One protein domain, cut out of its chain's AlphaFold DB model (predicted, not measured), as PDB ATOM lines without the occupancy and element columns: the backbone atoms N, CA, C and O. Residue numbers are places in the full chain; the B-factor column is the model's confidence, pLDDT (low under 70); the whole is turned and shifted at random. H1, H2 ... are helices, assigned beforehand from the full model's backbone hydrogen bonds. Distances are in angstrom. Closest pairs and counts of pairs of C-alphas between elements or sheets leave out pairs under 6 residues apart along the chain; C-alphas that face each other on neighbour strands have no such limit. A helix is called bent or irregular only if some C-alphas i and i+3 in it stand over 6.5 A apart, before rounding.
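AT A GLANCE: This is residues 2 to 72 of the 499 residues of the protein "4Fe-4S binding protein" of Lentisphaerae bacterium (UniProt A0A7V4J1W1). A helical hairpin, H2 and H3, is spanned at its open end by the short helix H4, while H1 reaches that same end with its last residues and sticks out from it with residues 2 to 7. The 71 printed residues have four named helices, H1 to H4 in order, and no named strand; the class is all helix. The whole is elongated and only just loose, close to compact, with a radius of gyration of the C-alphas of 13.6 A and spans of 40 by 25 by 19 A.

HOW THE PARTS SIT: H1, residues 2 to 16, is close to but not clearly touching H2, residues 19 to 34; their closest C-alphas, of Phe 15 and Val 21, are 6.9 A apart. H2 has a kink of 25 degrees near residue 27 and is only just irregular, with C-alphas 27 and 30 6.7 A apart. H2 and H3, residues 39 to 58, form a hairpin: they touch at a shallow tilt of 24 degrees, opposite ways, closest at the C-alphas of Ala 33 and Pro 39, 4.5 A. H1, with residues 11 to 15 alone, only just touches H3, with 3 pairs of C-alphas within 8 A, closest at Phe 15 and Phe 54, 6.9 A. H3 and H4, residues 61 to 70, touch only at the corner, closest at the C-alphas of Met 58 and Gln 64, 4.8 A. H4 is about perpendicular to H2, at 78 degrees. Every O i to N i+4 pair is within hydrogen-bond range in H1 and H3, against 9 of 12 in H2 and 5 of 6 in H4.

IN THESE COORDINATES: H1 begins at C-alpha 2 (6.257, -41.353, -10.517) and is 21.1 A long. H2 is 21.9 A and H3 28.4 A long. H4 ends at C-alpha 70 (17.640, -19.217, -2.489).

THE WHOLE: The two C-alphas farthest apart, of Met 2 and Lys 35, are 41.7 A apart. The printed part has no cut, and the three links are tight. Its mean pLDDT is 86.8; residue 2 is under 70.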
ATOM      1  N   MET A   2       6.633 -42.338 -11.564       67.44
ATOM      2  CA  MET A   2       6.257 -41.353 -10.517       67.44
ATOM      3  C   MET A   2       7.442 -40.628  -9.849       67.44
ATOM      4  O   MET A   2       7.355 -39.433  -9.596       67.44
ATOM      5  N   VAL A   3       8.568 -41.311  -9.609       71.94
ATOM      6  CA  VAL A   3       9.769 -40.691  -9.006       71.94
ATOM      7  C   VAL A   3      10.393 -39.640  -9.932       71.94
ATOM      8  O   VAL A   3      10.738 -38.548  -9.489       71.94
ATOM      9  N   LEU A   4      10.479 -39.941 -11.232       71.81
ATOM     10  CA  LEU A   4      10.984 -39.009 -12.246       71.81
ATOM     11  C   LEU A   4      10.057 -37.797 -12.396       71.81
ATOM     12  O   LEU A   4      10.538 -36.669 -12.470       71.81
ATOM     13  N   LEU A   5       8.739 -38.018 -12.367       75.69
ATOM     14  CA  LEU A   5       7.747 -36.946 -12.432       75.69
ATOM     15  C   LEU A   5       7.824 -36.023 -11.205       75.69
ATOM     16  O   LEU A   5       7.869 -34.806 -11.360       75.69
ATOM     17  N   ASN A   6       7.919 -36.583  -9.996       75.69
ATOM     18  CA  ASN A   6       8.063 -35.797  -8.767       75.69
ATOM     19  C   ASN A   6       9.375 -35.001  -8.741       75.69
ATOM     20  O   ASN A   6       9.380 -33.835  -8.343       75.69
ATOM     21  N   SER A   7      10.476 -35.598  -9.201       77.38
ATOM     22  CA  SER A   7      11.772 -34.917  -9.308       77.38
ATOM     23  C   SER A   7      11.719 -33.742 -10.291       77.38
ATOM     24  O   SER A   7      12.179 -32.638  -9.982       77.38
ATOM     25  N   PHE A   8      11.068 -33.935 -11.441       81.62
ATOM     26  CA  PHE A   8      10.871 -32.877 -12.428       81.62
ATOM     27  C   PHE A   8      10.006 -31.730 -11.886       81.62
ATOM     28  O   PHE A   8      10.390 -30.568 -12.001       81.62
ATOM     29  N   ILE A   9       8.876 -32.042 -11.241       82.06
ATOM     30  CA  ILE A   9       7.982 -31.038 -10.640       82.06
ATOM     31  C   ILE A   9       8.709 -30.232  -9.559       82.06
ATOM     32  O   ILE A   9       8.582 -29.009  -9.514       82.06
ATOM     33  N   THR A  10       9.501 -30.897  -8.717       81.31
ATOM     34  CA  THR A  10      10.283 -30.232  -7.663       81.31
ATOM     35  C   THR A  10      11.315 -29.283  -8.267       81.31
ATOM     36  O   THR A  10      11.391 -28.122  -7.873       81.31
ATOM     37  N   SER A  11      12.038 -29.733  -9.293       83.25
ATOM     38  CA  SER A  11      13.031 -28.904  -9.986       83.25
ATOM     39  C   SER A  11      12.392 -27.704 -10.697       83.25
ATOM     40  O   SER A  11      12.943 -26.605 -10.697       83.25
ATOM     41  N   LEU A  12      11.206 -27.890 -11.284       86.56
ATOM     42  CA  LEU A  12      10.450 -26.805 -11.909       86.56
ATOM     43  C   LEU A  12       9.961 -25.786 -10.871       86.56
ATOM     44  O   LEU A  12      10.004 -24.581 -11.119       86.56
ATOM     45  N   TYR A  13       9.519 -26.253  -9.701       87.00
ATOM     46  CA  TYR A  13       9.178 -25.369  -8.593       87.00
ATOM     47  C   TYR A  13      10.395 -24.563  -8.135       87.00
ATOM     48  O   TYR A  13      10.285 -23.349  -8.003       87.00
ATOM     49  N   GLU A  14      11.557 -25.194  -7.958       86.38
ATOM     50  CA  GLU A  14      12.801 -24.505  -7.591       86.38
ATOM     51  C   GLU A  14      13.223 -23.461  -8.629       86.38
ATOM     52  O   GLU A  14      13.641 -22.367  -8.254       86.38
ATOM     53  N   PHE A  15      13.048 -23.750  -9.921       90.38
ATOM     54  CA  PHE A  15      13.289 -22.787 -10.996       90.38
ATOM     55  C   PHE A  15      12.426 -21.529 -10.832       90.38
ATOM     56  O   PHE A  15      12.933 -20.408 -10.794       90.38
ATOM     57  N   VAL A  16      11.114 -21.706 -10.680       89.88
ATOM     58  CA  VAL A  16      10.163 -20.594 -10.524       89.88
ATOM     59  C   VAL A  16      10.319 -19.904  -9.158       89.88
ATOM     60  O   VAL A  16      10.039 -18.711  -9.024       89.88
ATOM     61  N   ALA A  17      10.786 -20.632  -8.142       88.75
ATOM     62  CA  ALA A  17      11.026 -20.125  -6.796       88.75
ATOM     63  C   ALA A  17      12.355 -19.388  -6.631       88.75
ATOM     64  O   ALA A  17      12.642 -18.888  -5.539       88.75
ATOM     65  N   ASN A  18      13.144 -19.278  -7.698       90.88
ATOM     66  CA  ASN A  18      14.446 -18.652  -7.634       90.88
ATOM     67  C   ASN A  18      14.377 -17.118  -7.856       90.88
ATOM     68  O   ASN A  18      13.779 -16.653  -8.839       90.88
ATOM     69  N   PRO A  19      15.038 -16.309  -7.001       90.69
ATOM     70  CA  PRO A  19      15.123 -14.854  -7.153       90.69
ATOM     71  C   PRO A  19      15.701 -14.413  -8.497       90.69
ATOM     72  O   PRO A  19      15.221 -13.445  -9.084       90.69
ATOM     73  N   LEU A  20      16.726 -15.107  -8.997       91.88
ATOM     74  CA  LEU A  20      17.430 -14.718 -10.218       91.88
ATOM     75  C   LEU A  20      16.550 -14.911 -11.450       91.88
ATOM     76  O   LEU A  20      16.564 -14.071 -12.343       91.88
ATOM     77  N   VAL A  21      15.724 -15.959 -11.473       92.12
ATOM     78  CA  VAL A  21      14.755 -16.181 -12.555       92.12
ATOM     79  C   VAL A  21      13.730 -15.047 -12.583       92.12
ATOM     80  O   VAL A  21      13.461 -14.478 -13.643       92.12
ATOM     81  N   SER A  22      13.221 -14.649 -11.413       90.50
ATOM     82  CA  SER A  22      12.315 -13.503 -11.284       90.50
ATOM     83  C   SER A  22      12.968 -12.189 -11.719       90.50
ATOM     84  O   SER A  22      12.368 -11.420 -12.471       90.50
ATOM     85  N   PHE A  23      14.209 -11.951 -11.290       92.44
ATOM     86  CA  PHE A  23      14.994 -10.772 -11.647       92.44
ATOM     87  C   PHE A  23      15.234 -10.680 -13.154       92.44
ATOM     88  O   PHE A  23      14.887  -9.676 -13.774       92.44
ATOM     89  N   VAL A  24      15.769 -11.744 -13.761       93.06
ATOM     90  CA  VAL A  24      16.093 -11.761 -15.191       93.06
ATOM     91  C   VAL A  24      14.833 -11.576 -16.031       93.06
ATOM     92  O   VAL A  24      14.834 -10.815 -17.004       93.06
ATOM     93  N   THR A  25      13.734 -12.210 -15.621       91.19
ATOM     94  CA  THR A  25      12.451 -12.071 -16.309       91.19
ATOM     95  C   THR A  25      11.927 -10.638 -16.239       91.19
ATOM     96  O   THR A  25      11.562 -10.067 -17.267       91.19
ATOM     97  N   ALA A  26      11.926 -10.038 -15.047       89.88
ATOM     98  CA  ALA A  26      11.403  -8.694 -14.824       89.88
ATOM     99  C   ALA A  26      12.229  -7.598 -15.514       89.88
ATOM    100  O   ALA A  26      11.648  -6.701 -16.120       89.88
ATOM    101  N   VAL A  27      13.560  -7.674 -15.424       91.31
ATOM    102  CA  VAL A  27      14.473  -6.582 -15.804       91.31
ATOM    103  C   VAL A  27      14.953  -6.696 -17.250       91.31
ATOM    104  O   VAL A  27      15.126  -5.683 -17.922       91.31
ATOM    105  N   PHE A  28      15.142  -7.912 -17.771       91.38
ATOM    106  CA  PHE A  28      15.696  -8.101 -19.117       91.38
ATOM    107  C   PHE A  28      14.662  -8.639 -20.103       91.38
ATOM    108  O   PHE A  28      14.436  -8.029 -21.149       91.38
ATOM    109  N   ILE A  29      13.994  -9.750 -19.774       90.56
ATOM    110  CA  ILE A  29      13.139 -10.455 -20.742       90.56
ATOM    111  C   ILE A  29      11.889  -9.639 -21.074       90.56
ATOM    112  O   ILE A  29      11.606  -9.405 -22.249       90.56
ATOM    113  N   ILE A  30      11.139  -9.180 -20.066       88.88
ATOM    114  CA  ILE A  30       9.899  -8.426 -20.304       88.88
ATOM    115  C   ILE A  30      10.179  -7.114 -21.060       88.88
ATOM    116  O   ILE A  30       9.482  -6.846 -22.046       88.88
ATOM    117  N   PRO A  31      11.171  -6.285 -20.674       88.19
ATOM    118  CA  PRO A  31      11.495  -5.078 -21.428       88.19
ATOM    119  C   PRO A  31      11.967  -5.358 -22.858       88.19
ATOM    120  O   PRO A  31      11.567  -4.628 -23.767       88.19
ATOM    121  N   ALA A  32      12.754  -6.416 -23.089       87.25
ATOM    122  CA  ALA A  32      13.181  -6.810 -24.432       87.25
ATOM    123  C   ALA A  32      11.999  -7.269 -25.301       87.25
ATOM    124  O   ALA A  32      11.849  -6.810 -26.434       87.25
ATOM    125  N   ALA A  33      11.107  -8.099 -24.750       87.00
ATOM    126  CA  ALA A  33       9.928  -8.596 -25.455       87.00
ATOM    127  C   ALA A  33       9.017  -7.455 -25.939       87.00
ATOM    128  O   ALA A  33       8.493  -7.518 -27.047       87.00
ATOM    129  N   LYS A  34       8.878  -6.373 -25.157       82.88
ATOM    130  CA  LYS A  34       8.069  -5.194 -25.532       82.88
ATOM    131  C   LYS A  34       8.579  -4.451 -26.768       82.88
ATOM    132  O   LYS A  34       7.792  -3.763 -27.408       82.88
ATOM    133  N   LYS A  35       9.874  -4.538 -27.084       85.06
ATOM    134  CA  LYS A  35      10.479  -3.810 -28.214       85.06
ATOM    135  C   LYS A  35      10.316  -4.537 -29.551       85.06
ATOM    136  O   LYS A  35      10.667  -3.977 -30.585       85.06
ATOM    137  N   ILE A  36       9.813  -5.773 -29.549       87.94
ATOM    138  CA  ILE A  36       9.821  -6.649 -30.724       87.94
ATOM    139  C   ILE A  36       8.389  -6.984 -31.161       87.94
ATOM    140  O   ILE A  36       7.490  -7.143 -30.342       87.94
ATOM    141  N   LYS A  37       8.177  -7.124 -32.480       83.94
ATOM    142  CA  LYS A  37       6.861  -7.388 -33.096       83.94
ATOM    143  C   LYS A  37       6.192  -8.688 -32.615       83.94
ATOM    144  O   LYS A  37       4.969  -8.770 -32.613       83.94
ATOM    145  N   ARG A  38       6.972  -9.707 -32.227       84.00
ATOM    146  CA  ARG A  38       6.491 -11.021 -31.749       84.00
ATOM    147  C   ARG A  38       6.935 -11.283 -30.300       84.00
ATOM    148  O   ARG A  38       7.825 -12.105 -30.078       84.00
ATOM    149  N   PRO A  39       6.325 -10.621 -29.301       83.81
ATOM    150  CA  PRO A  39       6.766 -10.696 -27.905       83.81
ATOM    151  C   PRO A  39       6.686 -12.114 -27.321       83.81
ATOM    152  O   PRO A  39       7.556 -12.511 -26.551       83.81
ATOM    153  N   MET A  40       5.678 -12.904 -27.718       84.38
ATOM    154  CA  MET A  40       5.474 -14.266 -27.203       84.38
ATOM    155  C   MET A  40       6.609 -15.221 -27.582       84.38
ATOM    156  O   MET A  40       6.986 -16.059 -26.772       84.38
ATOM    157  N   VAL A  41       7.193 -15.069 -28.776       86.31
ATOM    158  CA  VAL A  41       8.301 -15.926 -29.229       86.31
ATOM    159  C   VAL A  41       9.529 -15.716 -28.348       86.31
ATOM    160  O   VAL A  41      10.137 -16.686 -27.913       86.31
ATOM    161  N   ILE A  42       9.856 -14.463 -28.026       88.31
ATOM    162  CA  ILE A  42      10.988 -14.134 -27.149       88.31
ATOM    163  C   ILE A  42      10.734 -14.614 -25.731       88.31
ATOM    164  O   ILE A  42      11.626 -15.192 -25.131       88.31
ATOM    165  N   LEU A  43       9.524 -14.415 -25.202       87.12
ATOM    166  CA  LEU A  43       9.184 -14.882 -23.859       87.12
ATOM    167  C   LEU A  43       9.349 -16.399 -23.737       87.12
ATOM    168  O   LEU A  43      10.005 -16.860 -22.807       87.12
ATOM    169  N   ILE A  44       8.812 -17.162 -24.695       89.25
ATOM    170  CA  ILE A  44       8.927 -18.626 -24.713       89.25
ATOM    171  C   ILE A  44      10.387 -19.043 -24.900       89.25
ATOM    172  O   ILE A  44      10.889 -19.860 -24.133       89.25
ATOM    173  N   PHE A  45      11.092 -18.457 -25.870       92.19
ATOM    174  CA  PHE A  45      12.492 -18.779 -26.137       92.19
ATOM    175  C   PHE A  45      13.387 -18.487 -24.926       92.19
ATOM    176  O   PHE A  45      14.118 -19.364 -24.475       92.19
ATOM    177  N   SER A  46      13.293 -17.289 -24.342       91.75
ATOM    178  CA  SER A  46      14.063 -16.915 -23.154       91.75
ATOM    179  C   SER A  46      13.717 -17.781 -21.943       91.75
ATOM    180  O   SER A  46      14.618 -18.127 -21.185       91.75
ATOM    181  N   PHE A  47      12.449 -18.169 -21.769       90.75
ATOM    182  CA  PHE A  47      12.044 -19.091 -20.707       90.75
ATOM    183  C   PHE A  47      12.674 -20.476 -20.888       90.75
ATOM    184  O   PHE A  47      13.246 -21.007 -19.941       90.75
ATOM    185  N   VAL A  48      12.630 -21.038 -22.101       92.44
ATOM    186  CA  VAL A  48      13.246 -22.338 -22.415       92.44
ATOM    187  C   VAL A  48      14.760 -22.288 -22.200       92.44
ATOM    188  O   VAL A  48      15.312 -23.182 -21.564       92.44
ATOM    189  N   VAL A  49      15.428 -21.225 -22.656       93.88
ATOM    190  CA  VAL A  49      16.871 -21.034 -22.441       93.88
ATOM    191  C   VAL A  49      17.198 -20.951 -20.949       93.88
ATOM    192  O   VAL A  49      18.083 -21.666 -20.485       93.88
ATOM    193  N   LEU A  50      16.469 -20.135 -20.178       92.94
ATOM    194  CA  LEU A  50      16.662 -20.033 -18.729       92.94
ATOM    195  C   LEU A  50      16.452 -21.372 -18.023       92.94
ATOM    196  O   LEU A  50      17.229 -21.719 -17.137       92.94
ATOM    197  N   LEU A  51      15.428 -22.124 -18.422       92.38
ATOM    198  CA  LEU A  51      15.119 -23.429 -17.856       92.38
ATOM    199  C   LEU A  51      16.252 -24.429 -18.131       92.38
ATOM    200  O   LEU A  51      16.711 -25.101 -17.210       92.38
ATOM    201  N   ILE A  52      16.756 -24.488 -19.369       92.81
ATOM    202  CA  ILE A  52      17.892 -25.346 -19.745       92.81
ATOM    203  C   ILE A  52      19.137 -24.972 -18.938       92.81
ATOM    204  O   ILE A  52      19.765 -25.848 -18.343       92.81
ATOM    205  N   VAL A  53      19.482 -23.681 -18.875       92.06
ATOM    206  CA  VAL A  53      20.636 -23.196 -18.103       92.06
ATOM    207  C   VAL A  53      20.489 -23.563 -16.627       92.06
ATOM    208  O   VAL A  53      21.432 -24.079 -16.031       92.06
ATOM    209  N   PHE A  54      19.304 -23.377 -16.043       91.50
ATOM    210  CA  PHE A  54      19.031 -23.744 -14.655       91.50
ATOM    211  C   PHE A  54      19.226 -25.244 -14.404       91.50
ATOM    212  O   PHE A  54      19.931 -25.624 -13.469       91.50
ATOM    213  N   PHE A  55      18.679 -26.106 -15.264       90.50
ATOM    214  CA  PHE A  55      18.863 -27.553 -15.143       90.50
ATOM    215  C   PHE A  55      20.327 -27.980 -15.304       90.50
ATOM    216  O   PHE A  55      20.775 -28.885 -14.601       90.50
ATOM    217  N   LEU A  56      21.089 -27.333 -16.190       90.81
ATOM    218  CA  LEU A  56      22.524 -27.587 -16.334       90.81
ATOM    219  C   LEU A  56      23.300 -27.189 -15.071       90.81
ATOM    220  O   LEU A  56      24.169 -27.941 -14.630       90.81
ATOM    221  N   LEU A  57      22.956 -26.052 -14.461       89.94
ATOM    222  CA  LEU A  57      23.555 -25.584 -13.210       89.94
ATOM    223  C   LEU A  57      23.243 -26.519 -12.033       89.94
ATOM    224  O   LEU A  57      24.139 -26.838 -11.250       89.94
ATOM    225  N   MET A  58      22.014 -27.033 -11.954       87.50
ATOM    226  CA  MET A  58      21.581 -27.972 -10.911       87.50
ATOM    227  C   MET A  58      22.320 -29.319 -10.937       87.50
ATOM    228  O   MET A  58      22.318 -30.029  -9.936       87.50
ATOM    229  N   ARG A  59      23.016 -29.669 -12.031       89.12
ATOM    230  CA  ARG A  59      23.867 -30.876 -12.080       89.12
ATOM    231  C   ARG A  59      25.145 -30.755 -11.244       89.12
ATOM    232  O   ARG A  59      25.799 -31.764 -10.993       89.12
ATOM    233  N   LYS A  60      25.549 -29.543 -10.847       91.19
ATOM    234  CA  LYS A  60      26.741 -29.319 -10.017       91.19
ATOM    235  C   LYS A  60      26.326 -29.264  -8.538       91.19
ATOM    236  O   LYS A  60      25.596 -28.345  -8.168       91.19
ATOM    237  N   PRO A  61      26.833 -30.153  -7.660       85.50
ATOM    238  CA  PRO A  61      26.341 -30.277  -6.283       85.50
ATOM    239  C   PRO A  61      26.548 -29.005  -5.447       85.50
ATOM    240  O   PRO A  61      25.704 -28.653  -4.628       85.50
ATOM    241  N   MET A  62      27.643 -28.274  -5.683       83.06
ATOM    242  CA  MET A  62      27.919 -26.999  -5.010       83.06
ATOM    243  C   MET A  62      26.898 -25.915  -5.389       83.06
ATOM    244  O   MET A  62      26.427 -25.171  -4.532       83.06
ATOM    245  N   ILE A  63      26.522 -25.857  -6.670       85.19
ATOM    246  CA  ILE A  63      25.556 -24.881  -7.186       85.19
ATOM    247  C   ILE A  63      24.142 -25.259  -6.742       85.19
ATOM    248  O   ILE A  63      23.376 -24.386  -6.345       85.19
ATOM    249  N   GLN A  64      23.815 -26.553  -6.735       86.12
ATOM    250  CA  GLN A  64      22.526 -27.060  -6.275       86.12
ATOM    251  C   GLN A  64      22.208 -26.609  -4.843       86.12
ATOM    252  O   GLN A  64      21.105 -26.121  -4.599       86.12
ATOM    253  N   ARG A  65      23.163 -26.717  -3.906       82.31
ATOM    254  CA  ARG A  65      22.972 -26.259  -2.515       82.31
ATOM    255  C   ARG A  65      22.597 -24.781  -2.453       82.31
ATOM    256  O   ARG A  65      21.599 -24.419  -1.836       82.31
ATOM    257  N   TRP A  66      23.341 -23.952  -3.178       82.81
ATOM    258  CA  TRP A  66      23.102 -22.514  -3.261       82.81
ATOM    259  C   TRP A  66      21.754 -22.168  -3.896       82.81
ATOM    260  O   TRP A  66      20.996 -21.380  -3.333       82.81
ATOM    261  N   ILE A  67      21.430 -22.766  -5.044       83.81
ATOM    262  CA  ILE A  67      20.155 -22.541  -5.733       83.81
ATOM    263  C   ILE A  67      18.984 -22.936  -4.828       83.81
ATOM    264  O   ILE A  67      18.031 -22.171  -4.695       83.81
ATOM    265  N   THR A  68      19.081 -24.084  -4.157       83.62
ATOM    266  CA  THR A  68      18.033 -24.582  -3.254       83.62
ATOM    267  C   THR A  68      17.852 -23.662  -2.043       83.62
ATOM    268  O   THR A  68      16.718 -23.382  -1.650       83.62
ATOM    269  N   ALA A  69      18.947 -23.133  -1.483       83.12
ATOM    270  CA  ALA A  69      18.915 -22.191  -0.362       83.12
ATOM    271  C   ALA A  69      18.262 -20.840  -0.720       83.12
ATOM    272  O   ALA A  69      17.709 -20.168   0.151       83.12
ATOM    273  N   MET A  70      18.298 -20.436  -1.997       83.88
ATOM    274  CA  MET A  70      17.640 -19.217  -2.489       83.88
ATOM    275  C   MET A  70      16.150 -19.396  -2.792       83.88
ATOM    276  O   MET A  70      15.434 -18.403  -2.937       83.88
ATOM    277  N   SER A  71      15.686 -20.634  -2.954       85.69
ATOM    278  CA  SER A  71      14.334 -20.920  -3.426       85.69
ATOM    279  C   SER A  71      13.302 -20.689  -2.323       85.69
ATOM    280  O   SER A  71      13.162 -21.506  -1.407       85.69
ATOM    281  N   TYR A  72      12.550 -19.588  -2.444       85.12
ATOM    282  CA  TYR A  72      11.496 -19.192  -1.503       85.12
ATOM    283  C   TYR A  72      10.123 -19.095  -2.172       85.12
ATOM    284  O   TYR A  72      10.016 -18.606  -3.297       85.12
TER     285      TYR A  72